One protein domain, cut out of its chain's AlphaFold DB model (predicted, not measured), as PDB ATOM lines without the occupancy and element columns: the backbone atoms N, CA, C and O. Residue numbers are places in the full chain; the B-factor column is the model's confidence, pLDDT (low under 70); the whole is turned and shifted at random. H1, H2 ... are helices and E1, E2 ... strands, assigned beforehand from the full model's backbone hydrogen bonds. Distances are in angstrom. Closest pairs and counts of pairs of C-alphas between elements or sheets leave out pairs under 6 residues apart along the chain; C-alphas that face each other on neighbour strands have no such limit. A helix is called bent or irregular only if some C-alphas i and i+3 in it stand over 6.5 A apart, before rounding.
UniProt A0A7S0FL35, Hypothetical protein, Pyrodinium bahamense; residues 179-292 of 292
ATOM      1  N   LEU A 179     -36.262  20.455  35.537       97.06
ATOM      2  CA  LEU A 179     -36.795  20.149  36.868       97.06
ATOM      3  C   LEU A 179     -37.996  21.055  37.140       97.06
ATOM      4  O   LEU A 179     -37.933  22.248  36.846       97.06
ATOM      5  N   ALA A 180     -39.053  20.491  37.709       97.94
ATOM      6  CA  ALA A 180     -40.231  21.211  38.177       97.94
ATOM      7  C   ALA A 180     -40.714  20.587  39.495       97.94
ATOM      8  O   ALA A 180     -40.387  19.438  39.803       97.94
ATOM      9  N   ASN A 181     -41.443  21.362  40.294       98.38
ATOM     10  CA  ASN A 181     -42.020  20.876  41.543       98.38
ATOM     11  C   ASN A 181     -43.455  20.447  41.276       98.38
ATOM     12  O   ASN A 181     -44.280  21.308  41.004       98.38
ATOM     13  N   ALA A 182     -43.743  19.154  41.390       98.25
ATOM     14  CA  ALA A 182     -45.115  18.687  41.463       98.25
ATOM     15  C   ALA A 182     -45.670  18.989  42.858       98.25
ATOM     16  O   ALA A 182     -45.000  18.706  43.858       98.25
ATOM     17  N   GLN A 183     -46.859  19.572  42.932       98.19
ATOM     18  CA  GLN A 183     -47.502  20.024  44.160       98.19
ATOM     19  C   GLN A 183     -48.947  19.544  44.221       98.19
ATOM     20  O   GLN A 183     -49.693  19.636  43.259       98.19
ATOM     21  N   TRP A 184     -49.381  19.048  45.374       96.75
ATOM     22  CA  TRP A 184     -50.790  18.725  45.569       96.75
ATOM     23  C   TRP A 184     -51.203  18.813  47.025       96.75
ATOM     24  O   TRP A 184     -50.385  18.923  47.942       96.75
ATOM     25  N   LYS A 185     -52.515  18.764  47.237       95.00
ATOM     26  CA  LYS A 185     -53.118  18.723  48.557       95.00
ATOM     27  C   LYS A 185     -54.089  17.560  48.648       95.00
ATOM     28  O   LYS A 185     -54.975  17.427  47.813       95.00
ATOM     29  N   ASP A 186     -53.959  16.776  49.706       91.50
ATOM     30  CA  ASP A 186     -54.911  15.728  50.061       91.50
ATOM     31  C   ASP A 186     -55.263  15.797  51.559       91.50
ATOM     32  O   ASP A 186     -54.950  16.767  52.254       91.50
ATOM     33  N   SER A 187     -55.947  14.771  52.074       90.19
ATOM     34  CA  SER A 187     -56.353  14.694  53.483       90.19
ATOM     35  C   SER A 187     -55.190  14.655  54.481       90.19
ATOM     36  O   SER A 187     -55.410  14.901  55.663       90.19
ATOM     37  N   SER A 188     -53.979  14.306  54.040       93.69
ATOM     38  CA  SER A 188     -52.777  14.257  54.880       93.69
ATOM     39  C   SER A 188     -51.977  15.563  54.875       93.69
ATOM     40  O   SER A 188     -51.154  15.763  55.766       93.69
ATOM     41  N   GLY A 189     -52.257  16.483  53.945       95.75
ATOM     42  CA  GLY A 189     -51.661  17.815  53.928       95.75
ATOM     43  C   GLY A 189     -51.265  18.293  52.538       95.75
ATOM     44  O   GLY A 189     -51.809  17.851  51.527       95.75
ATOM     45  N   HIS A 190     -50.341  19.253  52.521       97.44
ATOM     46  CA  HIS A 190     -49.690  19.747  51.312       97.44
ATOM     47  C   HIS A 190     -48.436  18.920  51.044       97.44
ATOM     48  O   HIS A 190     -47.636  18.700  51.954       97.44
ATOM     49  N   HIS A 191     -48.252  18.528  49.793       97.94
ATOM     50  CA  HIS A 191     -47.113  17.745  49.346       97.94
ATOM     51  C   HIS A 191     -46.408  18.451  48.205       97.94
ATOM     52  O   HIS A 191     -47.024  19.188  47.433       97.94
ATOM     53  N   GLN A 192     -45.108  18.204  48.105       98.31
ATOM     54  CA  GLN A 192     -44.279  18.721  47.036       98.31
ATOM     55  C   GLN A 192     -43.144  17.742  46.760       98.31
ATOM     56  O   GLN A 192     -42.463  17.299  47.687       98.31
ATOM     57  N   VAL A 193     -42.890  17.459  45.489       98.00
ATOM     58  CA  VAL A 193     -41.710  16.706  45.064       98.00
ATOM     59  C   VAL A 193     -41.121  17.331  43.810       98.00
ATOM     60  O   VAL A 193     -41.834  17.737  42.897       98.00
ATOM     61  N   GLN A 194     -39.797  17.439  43.774       98.19
ATOM     62  CA  GLN A 194     -39.098  17.896  42.584       98.19
ATOM     63  C   GLN A 194     -38.824  16.704  41.674       98.19
ATOM     64  O   GLN A 194     -38.188  15.736  42.092       98.19
ATOM     65  N   LEU A 195     -39.256  16.791  40.420       96.69
ATOM     66  CA  LEU A 195     -39.039  15.739  39.437       96.69
ATOM     67  C   LEU A 195     -38.702  16.316  38.063       96.69
ATOM     68  O   LEU A 195     -38.867  17.508  37.795       96.69
ATOM     69  N   ARG A 196     -38.152  15.468  37.191       96.12
ATOM     70  CA  ARG A 196     -37.810  15.866  35.825       96.12
ATOM     71  C   ARG A 196     -39.059  15.782  34.950       96.12
ATOM     72  O   ARG A 196     -39.650  14.712  34.834       96.12
ATOM     73  N   VAL A 197     -39.437  16.876  34.301       94.12
ATOM     74  CA  VAL A 197     -40.584  16.930  33.385       94.12
ATOM     75  C   VAL A 197     -40.394  15.913  32.264       94.12
ATOM     76  O   VAL A 197     -39.316  15.813  31.675       94.12
ATOM     77  N   GLY A 198     -41.436  15.139  31.990       91.00
ATOM     78  CA  GLY A 198     -41.422  14.035  31.044       91.00
ATOM     79  C   GLY A 198     -40.854  12.732  31.601       91.00
ATOM     80  O   GLY A 198     -40.983  11.728  30.924       91.00
ATOM     81  N   SER A 199     -40.272  12.691  32.804       92.62
ATOM     82  CA  SER A 199     -39.688  11.456  33.356       92.62
ATOM     83  C   SER A 199     -40.703  10.324  33.560       92.62
ATOM     84  O   SER A 199     -41.913  10.500  33.401       92.62
ATOM     85  N   ALA A 200     -40.189   9.139  33.900       92.88
ATOM     86  CA  ALA A 200     -40.985   7.961  34.195       92.88
ATOM     87  C   ALA A 200     -40.830   7.543  35.662       92.88
ATOM     88  O   ALA A 200     -39.710   7.351  36.127       92.88
ATOM     89  N   HIS A 201     -41.947   7.322  36.352       89.44
ATOM     90  CA  HIS A 201     -41.960   6.610  37.636       89.44
ATOM     91  C   HIS A 201     -42.069   5.100  37.451       89.44
ATOM     92  O   HIS A 201     -41.499   4.324  38.213       89.44
ATOM     93  N   ASN A 202     -42.849   4.659  36.461       87.81
ATOM     94  CA  ASN A 202     -43.009   3.252  36.094       87.81
ATOM     95  C   ASN A 202     -43.643   3.128  34.698       87.81
ATOM     96  O   ASN A 202     -43.904   4.119  34.021       87.81
ATOM     97  N   ARG A 203     -43.980   1.899  34.282       83.06
ATOM     98  CA  ARG A 203     -44.582   1.616  32.965       83.06
ATOM     99  C   ARG A 203     -45.916   2.334  32.690       83.06
ATOM    100  O   ARG A 203     -46.288   2.440  31.526       83.06
ATOM    101  N   LYS A 204     -46.645   2.782  33.718       81.31
ATOM    102  CA  LYS A 204     -47.927   3.505  33.595       81.31
ATOM    103  C   LYS A 204     -47.759   5.027  33.608       81.31
ATOM    104  O   LYS A 204     -48.538   5.703  32.952       81.31
ATOM    105  N   TYR A 205     -46.741   5.534  34.300       85.81
ATOM    106  CA  TYR A 205     -46.434   6.960  34.435       85.81
ATOM    107  C   TYR A 205     -45.080   7.228  33.782       85.81
ATOM    108  O   TYR A 205     -44.066   7.259  34.472       85.81
ATOM    109  N   ARG A 206     -45.051   7.315  32.445       88.75
ATOM    110  CA  ARG A 206     -43.813   7.405  31.638       88.75
ATOM    111  C   ARG A 206     -43.512   8.798  31.079       88.75
ATOM    112  O   ARG A 206     -42.580   8.942  30.297       88.75
ATOM    113  N   CYS A 207     -44.354   9.780  31.378       91.50
ATOM    114  CA  CYS A 207     -44.351  11.074  30.708       91.50
ATOM    115  C   CYS A 207     -44.827  12.191  31.644       91.50
ATOM    116  O   CYS A 207     -45.685  12.978  31.263       91.50
ATOM    117  N   MET A 208     -44.283  12.250  32.862       94.62
ATOM    118  CA  MET A 208     -44.785  13.129  33.927       94.62
ATOM    119  C   MET A 208     -44.972  14.583  33.477       94.62
ATOM    120  O   MET A 208     -44.045  15.204  32.947       94.62
ATOM    121  N   GLY A 209     -46.165  15.124  33.704       94.00
ATOM    122  CA  GLY A 209     -46.534  16.487  33.334       94.00
ATOM    123  C   GLY A 209     -47.023  16.649  31.910       94.00
ATOM    124  O   GLY A 209     -47.315  17.769  31.501       94.00
ATOM    125  N   ARG A 210     -47.122  15.560  31.145       93.00
ATOM    126  CA  ARG A 210     -47.728  15.584  29.819       93.00
ATOM    127  C   ARG A 210     -49.243  15.646  29.964       93.00
ATOM    128  O   ARG A 210     -49.859  14.720  30.480       93.00
ATOM    129  N   CYS A 211     -49.863  16.658  29.378       90.94
ATOM    130  CA  CYS A 211     -51.315  16.692  29.299       90.94
ATOM    131  C   CYS A 211     -51.822  15.747  28.219       90.94
ATOM    132  O   CYS A 211     -51.464  15.861  27.043       90.94
ATOM    133  N   GLY A 212     -52.687  14.816  28.600       84.88
ATOM    134  CA  GLY A 212     -53.200  13.843  27.657       84.88
ATOM    135  C   GLY A 212     -53.652  12.557  28.318       84.88
ATOM    136  O   GLY A 212     -53.328  12.258  29.463       84.88
ATOM    137  N   LYS A 213     -54.351  11.731  27.545       77.56
ATOM    138  CA  LYS A 213     -54.592  10.348  27.940       77.56
ATOM    139  C   LYS A 213     -53.302   9.538  27.792       77.56
ATOM    140  O   LYS A 213     -52.843   9.286  26.677       77.56
ATOM    141  N   GLY A 214     -52.759   9.083  28.920       79.38
ATOM    142  CA  GLY A 214     -51.583   8.212  28.975       79.38
ATOM    143  C   GLY A 214     -50.325   8.844  28.369       79.38
ATOM    144  O   GLY A 214     -50.225  10.058  28.255       79.38
ATOM    145  N   CYS A 215     -49.374   8.006  27.953       81.00
ATOM    146  CA  CYS A 215     -48.123   8.425  27.301       81.00
ATOM    147  C   CYS A 215     -48.049   8.004  25.827       81.00
ATOM    148  O   CYS A 215     -46.965   7.762  25.304       81.00
ATOM    149  N   THR A 216     -49.196   7.836  25.166       70.81
ATOM    150  CA  THR A 216     -49.234   7.461  23.749       70.81
ATOM    151  C   THR A 216     -48.836   8.644  22.875       70.81
ATOM    152  O   THR A 216     -49.354   9.748  23.065       70.81
ATOM    153  N   GLU A 217     -47.952   8.392  21.912       60.34
ATOM    154  CA  GLU A 217     -47.559   9.338  20.859       60.34
ATOM    155  C   GLU A 217     -48.802   9.891  20.140       60.34
ATOM    156  O   GLU A 217     -49.774   9.159  19.923       60.34
ATOM    157  N   GLY A 218     -48.809  11.187  19.800       62.81
ATOM    158  CA  GLY A 218     -49.895  11.787  19.020       62.81
ATOM    159  C   GLY A 218     -50.342  13.185  19.459       62.81
ATOM    160  O   GLY A 218     -49.564  13.981  19.966       62.81
ATOM    161  N   TRP A 219     -51.628  13.480  19.234       55.97
ATOM    162  CA  TRP A 219     -52.258  14.811  19.110       55.97
ATOM    163  C   TRP A 219     -52.059  15.828  20.263       55.97
ATOM    164  O   TRP A 219     -52.415  16.998  20.100       55.97
ATOM    165  N   HIS A 220     -51.447  15.437  21.386       64.94
ATOM    166  CA  HIS A 220     -51.220  16.280  22.566       64.94
ATOM    167  C   HIS A 220     -49.804  16.063  23.129       64.94
ATOM    168  O   HIS A 220     -49.567  15.181  23.949       64.94
ATOM    169  N   GLU A 221     -48.832  16.834  22.644       75.19
ATOM    170  CA  GLU A 221     -47.453  16.838  23.156       75.19
ATOM    171  C   GLU A 221     -47.129  18.209  23.738       75.19
ATOM    172  O   GLU A 221     -46.431  19.028  23.142       75.19
ATOM    173  N   TYR A 222     -47.716  18.487  24.892       90.00
ATOM    174  CA  TYR A 222     -47.396  19.657  25.692       90.00
ATOM    175  C   TYR A 222     -47.352  19.265  27.160       90.00
ATOM    176  O   TYR A 222     -48.012  18.313  27.588       90.00
ATOM    177  N   TRP A 223     -46.526  19.998  27.898       93.31
ATOM    178  CA  TRP A 223     -46.282  19.778  29.309       93.31
ATOM    179  C   TRP A 223     -46.650  21.031  30.073       93.31
ATOM    180  O   TRP A 223     -46.294  22.137  29.657       93.31
ATOM    181  N   THR A 224     -47.354  20.849  31.177       96.06
ATOM    182  CA  THR A 224     -47.831  21.951  32.005       96.06
ATOM    183  C   THR A 224     -47.761  21.593  33.484       96.06
ATOM    184  O   THR A 224     -47.587  20.423  33.844       96.06
ATOM    185  N   GLN A 225     -47.858  22.612  34.332       97.50
ATOM    186  CA  GLN A 225     -47.763  22.459  35.778       97.50
ATOM    187  C   GLN A 225     -48.939  21.664  36.363       97.50
ATOM    188  O   GLN A 225     -48.682  20.709  37.094       97.50
ATOM    189  N   ASP A 226     -50.193  21.927  35.984       97.00
ATOM    190  CA  ASP A 226     -51.328  21.214  36.595       97.00
ATOM    191  C   ASP A 226     -51.372  19.742  36.158       97.00
ATOM    192  O   ASP A 226     -51.700  18.849  36.945       97.00
ATOM    193  N   CYS A 227     -50.967  19.448  34.918       95.62
ATOM    194  CA  CYS A 227     -50.795  18.068  34.465       95.62
ATOM    195  C   CYS A 227     -49.678  17.349  35.245       95.62
ATOM    196  O   CYS A 227     -49.805  16.159  35.532       95.62
ATOM    197  N   LEU A 228     -48.601  18.050  35.623       97.06
ATOM    198  CA  LEU A 228     -47.507  17.487  36.426       97.06
ATOM    199  C   LEU A 228     -47.963  17.172  37.852       97.06
ATOM    200  O   LEU A 228     -47.692  16.083  38.361       97.06
ATOM    201  N   ASP A 229     -48.676  18.113  38.459       97.88
ATOM    202  CA  ASP A 229     -49.254  17.997  39.793       97.88
ATOM    203  C   ASP A 229     -50.235  16.821  39.862       97.88
ATOM    204  O   ASP A 229     -50.154  15.967  40.756       97.88
ATOM    205  N   HIS A 230     -51.124  16.722  38.869       95.69
ATOM    206  CA  HIS A 230     -52.064  15.620  38.749       95.69
ATOM    207  C   HIS A 230     -51.368  14.266  38.551       95.69
ATOM    208  O   HIS A 230     -51.728  13.301  39.230       95.69
ATOM    209  N   ASP A 231     -50.388  14.172  37.647       95.62
ATOM    210  CA  ASP A 231     -49.680  12.919  37.367       95.62
ATOM    211  C   ASP A 231     -48.966  12.380  38.610       95.62
ATOM    212  O   ASP A 231     -49.054  11.184  38.903       95.62
ATOM    213  N   GLU A 232     -48.298  13.255  39.365       97.38
ATOM    214  CA  GLU A 232     -47.606  12.885  40.600       97.38
ATOM    215  C   GLU A 232     -48.579  12.422  41.678       97.38
ATOM    216  O   GLU A 232     -48.417  11.325  42.218       97.38
ATOM    217  N   CYS A 233     -49.632  13.200  41.947       97.19
ATOM    218  CA  CYS A 233     -50.672  12.788  42.885       97.19
ATOM    219  C   CYS A 233     -51.252  11.427  42.486       97.19
ATOM    220  O   CYS A 233     -51.403  10.524  43.316       97.19
ATOM    221  N   SER A 234     -51.562  11.268  41.198       94.50
ATOM    222  CA  SER A 234     -52.160  10.055  40.661       94.50
ATOM    223  C   SER A 234     -51.245   8.851  40.847       94.50
ATOM    224  O   SER A 234     -51.717   7.789  41.260       94.50
ATOM    225  N   TRP A 235     -49.942   9.013  40.608       95.19
ATOM    226  CA  TRP A 235     -48.951   7.974  40.857       95.19
ATOM    227  C   TRP A 235     -48.917   7.565  42.332       95.19
ATOM    228  O   TRP A 235     -49.044   6.367  42.619       95.19
ATOM    229  N   GLN A 236     -48.826   8.537  43.248       96.31
ATOM    230  CA  GLN A 236     -48.730   8.285  44.689       96.31
ATOM    231  C   GLN A 236     -49.968   7.599  45.268       96.31
ATOM    232  O   GLN A 236     -49.846   6.671  46.066       96.31
ATOM    233  N   HIS A 237     -51.159   8.015  44.837       95.25
ATOM    234  CA  HIS A 237     -52.429   7.473  45.335       95.25
ATOM    235  C   HIS A 237     -52.980   6.320  44.497       95.25
ATOM    236  O   HIS A 237     -54.041   5.775  44.807       95.25
ATOM    237  N   HIS A 238     -52.280   5.942  43.423       93.38
ATOM    238  CA  HIS A 238     -52.762   4.992  42.418       93.38
ATOM    239  C   HIS A 238     -54.165   5.350  41.896       93.38
ATOM    240  O   HIS A 238     -55.008   4.464  41.697       93.38
ATOM    241  N   SER A 239     -54.401   6.650  41.694       89.81
ATOM    242  CA  SER A 239     -55.694   7.220  41.310       89.81
ATOM    243  C   SER A 239     -56.199   6.621  39.999       89.81
ATOM    244  O   SER A 239     -55.454   6.397  39.040       89.81
ATOM    245  N   ARG A 240     -57.504   6.347  39.963       83.75
ATOM    246  CA  ARG A 240     -58.225   5.881  38.762       83.75
ATOM    247  C   ARG A 240     -59.563   6.583  38.570       83.75
ATOM    248  O   ARG A 240     -60.258   6.295  37.601       83.75
ATOM    249  N   GLY A 241     -59.935   7.454  39.506       79.31
ATOM    250  CA  GLY A 241     -61.252   8.074  39.546       79.31
ATOM    251  C   GLY A 241     -61.379   9.341  38.708       79.31
ATOM    252  O   GLY A 241     -62.460   9.906  38.699       79.31
ATOM    253  N   GLY A 242     -60.330   9.834  38.041       84.50
ATOM    254  CA  GLY A 242     -60.402  11.119  37.329       84.50
ATOM    255  C   GLY A 242     -60.982  12.217  38.232       84.50
ATOM    256  O   GLY A 242     -60.565  12.342  39.381       84.50
ATOM    257  N   LEU A 243     -62.012  12.933  37.768       84.38
ATOM    258  CA  LEU A 243     -62.692  13.997  38.530       84.38
ATOM    259  C   LEU A 243     -63.252  13.594  39.902       84.38
ATOM    260  O   LEU A 243     -63.356  14.451  40.777       84.38
ATOM    261  N   ALA A 244     -63.639  12.333  40.097       83.44
ATOM    262  CA  ALA A 244     -64.197  11.881  41.372       83.44
ATOM    263  C   ALA A 244     -63.181  11.142  42.241       83.44
ATOM    264  O   ALA A 244     -63.543  10.586  43.279       83.44
ATOM    265  N   ASP A 245     -61.914  11.105  41.826       89.00
ATOM    266  CA  ASP A 245     -60.880  10.580  42.694       89.00
ATOM    267  C   ASP A 245     -60.780  11.445  43.958       89.00
ATOM    268  O   ASP A 245     -60.609  12.663  43.897       89.00
ATOM    269  N   LYS A 246     -60.900  10.807  45.124       89.88
ATOM    270  CA  LYS A 246     -60.929  11.509  46.413       89.88
ATOM    271  C   LYS A 246     -59.603  12.189  46.767       89.88
ATOM    272  O   LYS A 246     -59.594  13.046  47.646       89.88
ATOM    273  N   HIS A 247     -58.501  11.774  46.143       92.38
ATOM    274  CA  HIS A 247     -57.173  12.327  46.381       92.38
ATOM    275  C   HIS A 247     -56.787  13.320  45.290       92.38
ATOM    276  O   HIS A 247     -56.350  14.422  45.601       92.38
ATOM    277  N   CYS A 248     -56.990  12.951  44.025       94.62
ATOM    278  CA  CYS A 248     -56.442  13.699  42.891       94.62
ATOM    279  C   CYS A 248     -57.504  14.328  41.981       94.62
ATOM    280  O   CYS A 248     -57.149  14.997  41.016       94.62
ATOM    281  N   GLY A 249     -58.799  14.161  42.269       91.19
ATOM    282  CA  GLY A 249     -59.870  14.655  41.399       91.19
ATOM    283  C   GLY A 249     -59.948  16.177  41.308       91.19
ATOM    284  O   GLY A 249     -60.327  16.711  40.267       91.19
ATOM    285  N   ALA A 250     -59.522  16.891  42.355       92.19
ATOM    286  CA  ALA A 250     -59.377  18.345  42.307       92.19
ATOM    287  C   ALA A 250     -58.285  18.781  41.315       92.19
ATOM    288  O   ALA A 250     -58.536  19.670  40.509       92.19
ATOM    289  N   LEU A 251     -57.125  18.113  41.320       94.56
ATOM    290  CA  LEU A 251     -56.035  18.381  40.373       94.56
ATOM    291  C   LEU A 251     -56.402  17.961  38.953       94.56
ATOM    292  O   LEU A 251     -56.067  18.655  38.006       94.56
ATOM    293  N   PHE A 252     -57.122  16.843  38.797       92.94
ATOM    294  CA  PHE A 252     -57.649  16.446  37.492       92.94
ATOM    295  C   PHE A 252     -58.528  17.562  36.924       92.94
ATOM    296  O   PHE A 252     -58.419  17.881  35.748       92.94
ATOM    297  N   PHE A 253     -59.401  18.144  37.757       92.94
ATOM    298  CA  PHE A 253     -60.263  19.249  37.346       92.94
ATOM    299  C   PHE A 253     -59.466  20.512  37.003       92.94
ATOM    300  O   PHE A 253     -59.782  21.157  36.010       92.94
ATOM    301  N   GLN A 254     -58.445  20.846  37.797       94.19
ATOM    302  CA  GLN A 254     -57.538  21.964  37.517       94.19
ATOM    303  C   GLN A 254     -56.857  21.772  36.161       94.19
ATOM    304  O   GLN A 254     -57.091  22.571  35.271       94.19
ATOM    305  N   ALA A 255     -56.240  20.613  35.920       94.50
ATOM    306  CA  ALA A 255     -55.562  20.281  34.666       94.50
ATOM    307  C   ALA A 255     -56.465  20.205  33.413       94.50
ATOM    308  O   ALA A 255     -55.980  19.919  32.314       94.50
ATOM    309  N   MET A 256     -57.783  20.404  33.526       93.56
ATOM    310  CA  MET A 256     -58.676  20.387  32.365       93.56
ATOM    311  C   MET A 256     -58.419  21.562  31.420       93.56
ATOM    312  O   MET A 256     -58.486  21.363  30.205       93.56
ATOM    313  N   ASP A 257     -58.150  22.769  31.928       94.00
ATOM    314  CA  ASP A 257     -57.833  23.913  31.065       94.00
ATOM    315  C   ASP A 257     -56.492  23.707  30.364       94.00
ATOM    316  O   ASP A 257     -56.416  23.889  29.150       94.00
ATOM    317  N   ASP A 258     -55.496  23.175  31.062       94.12
ATOM    318  CA  ASP A 258     -54.239  22.704  30.491       94.12
ATOM    319  C   ASP A 258     -54.464  21.653  29.400       94.12
ATOM    320  O   ASP A 258     -53.908  21.749  28.302       94.12
ATOM    321  N   PHE A 259     -55.351  20.685  29.623       90.19
ATOM    322  CA  PHE A 259     -55.711  19.701  28.609       90.19
ATOM    323  C   PHE A 259     -56.347  20.355  27.369       90.19
ATOM    324  O   PHE A 259     -56.000  19.990  26.242       90.19
ATOM    325  N   ILE A 260     -57.236  21.343  27.535       90.75
ATOM    326  CA  ILE A 260     -57.895  22.028  26.411       90.75
ATOM    327  C   ILE A 260     -57.001  23.069  25.738       90.75
ATOM    328  O   ILE A 260     -57.118  23.244  24.532       90.75
ATOM    329  N   PHE A 261     -56.118  23.765  26.442       91.50
ATOM    330  CA  PHE A 261     -55.430  24.962  25.944       91.50
ATOM    331  C   PHE A 261     -53.903  24.854  25.963       91.50
ATOM    332  O   PHE A 261     -53.224  25.668  25.332       91.50
ATOM    333  N   GLY A 262     -53.348  23.814  26.581       90.06
ATOM    334  CA  GLY A 262     -51.911  23.577  26.697       90.06
ATOM    335  C   GLY A 262     -51.193  23.413  25.358       90.06
ATOM    336  O   GLY A 262     -49.971  23.458  25.313       90.06
ATOM    337  N   ARG A 263     -51.898  23.348  24.216       86.44
ATOM    338  CA  ARG A 263     -51.260  23.451  22.888       86.44
ATOM    339  C   ARG A 263     -50.403  24.713  22.729       86.44
ATOM    340  O   ARG A 263     -49.435  24.676  21.976       86.44
ATOM    341  N   LYS A 264     -50.717  25.788  23.461       87.25
ATOM    342  CA  LYS A 264     -49.893  27.007  23.552       87.25
ATOM    343  C   LYS A 264     -48.506  26.732  24.152       87.25
ATOM    344  O   LYS A 264     -47.553  27.435  23.836       87.25
ATOM    345  N   CYS A 265     -48.401  25.685  24.967       88.38
ATOM    346  CA  CYS A 265     -47.185  25.173  25.586       88.38
ATOM    347  C   CYS A 265     -46.434  24.163  24.722       88.38
ATOM    348  O   CYS A 265     -45.446  23.602  25.195       88.38
ATOM    349  N   LYS A 266     -46.855  23.911  23.469       78.94
ATOM    350  CA  LYS A 266     -46.007  23.172  22.528       78.94
ATOM    351  C   LYS A 266     -44.673  23.900  22.456       78.94
ATOM    352  O   LYS A 266     -44.585  24.998  21.903       78.94
ATOM    353  N   ALA A 267     -43.651  23.293  23.055       62.22
ATOM    354  CA  ALA A 267     -42.313  23.829  23.013       62.22
ATOM    355  C   ALA A 267     -41.968  24.017  21.537       62.22
ATOM    356  O   ALA A 267     -41.974  23.064  20.756       62.22
ATOM    357  N   LYS A 268     -41.680  25.259  21.138       52.97
ATOM    358  CA  LYS A 268     -40.923  25.484  19.913       52.97
ATOM    359  C   LYS A 268     -39.543  24.924  20.213       52.97
ATOM    360  O   LYS A 268     -38.695  25.658  20.710       52.97
ATOM    361  N   VAL A 269     -39.349  23.619  20.011       49.28
ATOM    362  CA  VAL A 269     -38.017  23.021  20.052       49.28
ATOM    363  C   VAL A 269     -37.177  23.889  19.114       49.28
ATOM    364  O   VAL A 269     -37.560  24.037  17.948       49.28
ATOM    365  N   PRO A 270     -36.125  24.573  19.602       45.81
ATOM    366  CA  PRO A 270     -35.293  25.380  18.730       45.81
ATOM    367  C   PRO A 270     -34.815  24.483  17.593       45.81
ATOM    368  O   PRO A 270     -34.307  23.393  17.860       45.81
ATOM    369  N   LEU A 271     -35.013  24.910  16.341       39.56
ATOM    370  CA  LEU A 271     -34.528  24.196  15.156       39.56
ATOM    371  C   LEU A 271     -33.034  23.886  15.359       39.56
ATOM    372  O   LEU A 271     -32.207  24.792  15.280       39.56
ATOM    373  N   GLY A 272     -32.700  22.635  15.691       42.00
ATOM    374  CA  GLY A 272     -31.330  22.207  15.998       42.00
ATOM    375  C   GLY A 272     -31.116  21.527  17.357       42.00
ATOM    376  O   GLY A 272     -30.043  20.962  17.561       42.00
ATOM    377  N   GLN A 273     -32.092  21.520  18.269       46.69
ATOM    378  CA  GLN A 273     -32.115  20.517  19.341       46.69
ATOM    379  C   GLN A 273     -32.756  19.236  18.805       46.69
ATOM    380  O   GLN A 273     -33.666  19.334  17.976       46.69
ATOM    381  N   PRO A 274     -32.267  18.047  19.209       42.81
ATOM    382  CA  PRO A 274     -32.923  16.820  18.806       42.81
ATOM    383  C   PRO A 274     -34.365  16.927  19.317       42.81
ATOM    384  O   PRO A 274     -34.597  17.410  20.427       42.81
ATOM    385  N   ASP A 275     -35.289  16.632  18.414       48.41
ATOM    386  CA  ASP A 275     -36.744  16.610  18.558       48.41
ATOM    387  C   ASP A 275     -37.251  16.002  19.885       48.41
ATOM    388  O   ASP A 275     -36.498  15.590  20.770       48.41
ATOM    389  N   SER A 276     -38.571  15.935  20.069       48.22
ATOM    390  CA  SER A 276     -39.155  15.188  21.191       48.22
ATOM    391  C   SER A 276     -38.614  13.749  21.271       48.22
ATOM    392  O   SER A 276     -38.497  13.222  22.380       48.22
ATOM    393  N   ASP A 277     -38.157  13.165  20.152       48.59
ATOM    394  CA  ASP A 277     -37.427  11.891  20.117       48.59
ATOM    395  C   ASP A 277     -36.009  11.978  20.719       48.59
ATOM    396  O   ASP A 277     -35.552  11.037  21.364       48.59
ATOM    397  N   GLY A 278     -35.336  13.126  20.636       48.06
ATOM    398  CA  GLY A 278     -34.115  13.487  21.359       48.06
ATOM    399  C   GLY A 278     -34.255  13.583  22.877       48.06
ATOM    400  O   GLY A 278     -33.430  13.034  23.617       48.06
ATOM    401  N   ALA A 279     -35.312  14.242  23.358       50.53
ATOM    402  CA  ALA A 279     -35.665  14.233  24.781       50.53
ATOM    403  C   ALA A 279     -36.024  12.805  25.244       50.53
ATOM    404  O   ALA A 279     -35.575  12.360  26.304       50.53
ATOM    405  N   ARG A 280     -36.713  12.032  24.396       52.72
ATOM    406  CA  ARG A 280     -36.947  10.586  24.572       52.72
ATOM    407  C   ARG A 280     -35.660   9.767  24.603       52.72
ATOM    408  O   ARG A 280     -35.549   8.853  25.413       52.72
ATOM    409  N   ALA A 281     -34.668  10.080  23.773       50.16
ATOM    410  CA  ALA A 281     -33.362   9.415  23.743       50.16
ATOM    411  C   ALA A 281     -32.498   9.759  24.974       50.16
ATOM    412  O   ALA A 281     -31.612   8.998  25.378       50.16
ATOM    413  N   ALA A 282     -32.739  10.919  25.590       49.62
ATOM    414  CA  ALA A 282     -32.171  11.275  26.885       49.62
ATOM    415  C   ALA A 282     -32.893  10.552  28.041       49.62
ATOM    416  O   ALA A 282     -32.232  10.080  28.964       49.62
ATOM    417  N   MET A 283     -34.218  10.384  27.962       52.16
ATOM    418  CA  MET A 283     -35.013   9.651  28.958       52.16
ATOM    419  C   MET A 283     -34.841   8.131  28.911       52.16
ATOM    420  O   MET A 283     -34.730   7.509  29.959       52.16
ATOM    421  N   THR A 284     -34.756   7.516  27.732       51.56
ATOM    422  CA  THR A 284     -34.473   6.072  27.585       51.56
ATOM    423  C   THR A 284     -33.119   5.694  28.192       51.56
ATOM    424  O   THR A 284     -32.946   4.587  28.690       51.56
ATOM    425  N   ARG A 285     -32.170   6.640  28.258       49.50
ATOM    426  CA  ARG A 285     -30.926   6.472  29.024       49.50
ATOM    427  C   ARG A 285     -31.106   6.571  30.542       49.50
ATOM    428  O   ARG A 285     -30.293   5.988  31.245       49.50
ATOM    429  N   GLN A 286     -32.132   7.258  31.051       45.69
ATOM    430  CA  GLN A 286     -32.516   7.206  32.470       45.69
ATOM    431  C   GLN A 286     -33.354   5.956  32.802       45.69
ATOM    432  O   GLN A 286     -33.168   5.395  33.875       45.69
ATOM    433  N   GLU A 287     -34.212   5.470  31.895       45.50
ATOM    434  CA  GLU A 287     -34.963   4.210  32.078       45.50
ATOM    435  C   GLU A 287     -34.017   2.997  32.208       45.50
ATOM    436  O   GLU A 287     -34.280   2.105  33.007       45.50
ATOM    437  N   ALA A 288     -32.851   3.017  31.547       42.03
ATOM    438  CA  ALA A 288     -31.803   2.001  31.719       42.03
ATOM    439  C   ALA A 288     -31.228   1.902  33.153       42.03
ATOM    440  O   ALA A 288     -30.557   0.922  33.462       42.03
ATOM    441  N   TRP A 289     -31.477   2.888  34.025       40.84
ATOM    442  CA  TRP A 289     -31.078   2.864  35.441       40.84
ATOM    443  C   TRP A 289     -32.201   2.401  36.377       40.84
ATOM    444  O   TRP A 289     -31.926   2.064  37.522       40.84
ATOM    445  N   ALA A 290     -33.459   2.400  35.924       36.91
ATOM    446  CA  ALA A 290     -34.602   1.948  36.725       36.91
ATOM    447  C   ALA A 290     -34.862   0.433  36.596       36.91
ATOM    448  O   ALA A 290     -35.682  -0.119  37.330       36.91
ATOM    449  N   GLU A 291     -34.172  -0.236  35.667       40.81
ATOM    450  CA  GLU A 291     -34.220  -1.688  35.446       40.81
ATOM    451  C   GLU A 291     -32.971  -2.429  35.984       40.81
ATOM    452  O   GLU A 291     -32.838  -3.635  35.766       40.81
ATOM    453  N   SER A 292     -32.077  -1.733  36.705       39.97
ATOM    454  CA  SER A 292     -30.908  -2.282  37.426       39.97
ATOM    455  C   SER A 292     -31.045  -2.113  38.933       39.97
ATOM    456  O   SER A 292     -30.664  -3.047  39.670       39.97
TER     457      SER A 292
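What this domain is: This is residues 179 to 292 of the 292 residues of the protein "Hypothetical protein" of Pyrodinium bahamense (UniProt A0A7S0FL35). Helix H1 packs on a long two-stranded hairpin, E1 and E2, mainly through E1, and the kinked helix H2 folds back over residues 226 to 230 of H1. The unnamed stretch 197 to 224 winds through the middle, while H3 stands off from the other named elements, beyond a link whose residues 268 to 273 stick out. The printed part has 114 residues, with two strands and then three helices, E1 E2 H1 H2 H3; the sheet E1 - E2 is antiparallel and the class is mixed. It is compact, with a radius of gyration of the C-alphas of 14.2 A and spans of 45 by 38 by 22 A.

How they stand to each other: E1, residues 179 to 186, and E2, residues 189 to 196, form an antiparallel hairpin at 158 degrees, with N 182 and O 193 within hydrogen-bond range at 2.8 A. H1, residues 225 to 237, comes closest to E1 at the C-alphas of Ala 182 and Asp 229, 4.5 A apart. E2 and H1 are near each other, with 10 pairs of C-alphas within 10 A. H2, residues 249 to 265, touches H1 in a helical hairpin; the closest C-alphas, of Asp 226 and Ala 255, are 4.7 A apart. These two helices run opposite ways at a tilt of 37 degrees, only just steep. H3, residues 276 to 290, is apart from the other named elements. In H1 every O i to N i+4 pair is within hydrogen-bond range; in H2 8 of 13 are, in H3 7 of 11.

Where its parts are: E1 begins at C-alpha 179 (-36.795, 20.149, 36.868) and is 22.8 A long; E2 is 22.9 A. H1 is 18.4 A, H2 22.8 A. H2 is irregular, with C-alphas 260 and 263 7.6 A apart and a kink of 51 degrees near residue 259. H3, 20.9 A, ends at C-alpha 290 (-34.602, 1.948, 36.725).

The domain as a whole: The C-alphas farthest apart, of Ser 187 and Gly 272, are 45.7 A apart. The printed part has no cut; the links E2 to H1 and H1 to H2 are long. The pLDDT is under 70 in residues 217 to 220 and 267 to 292.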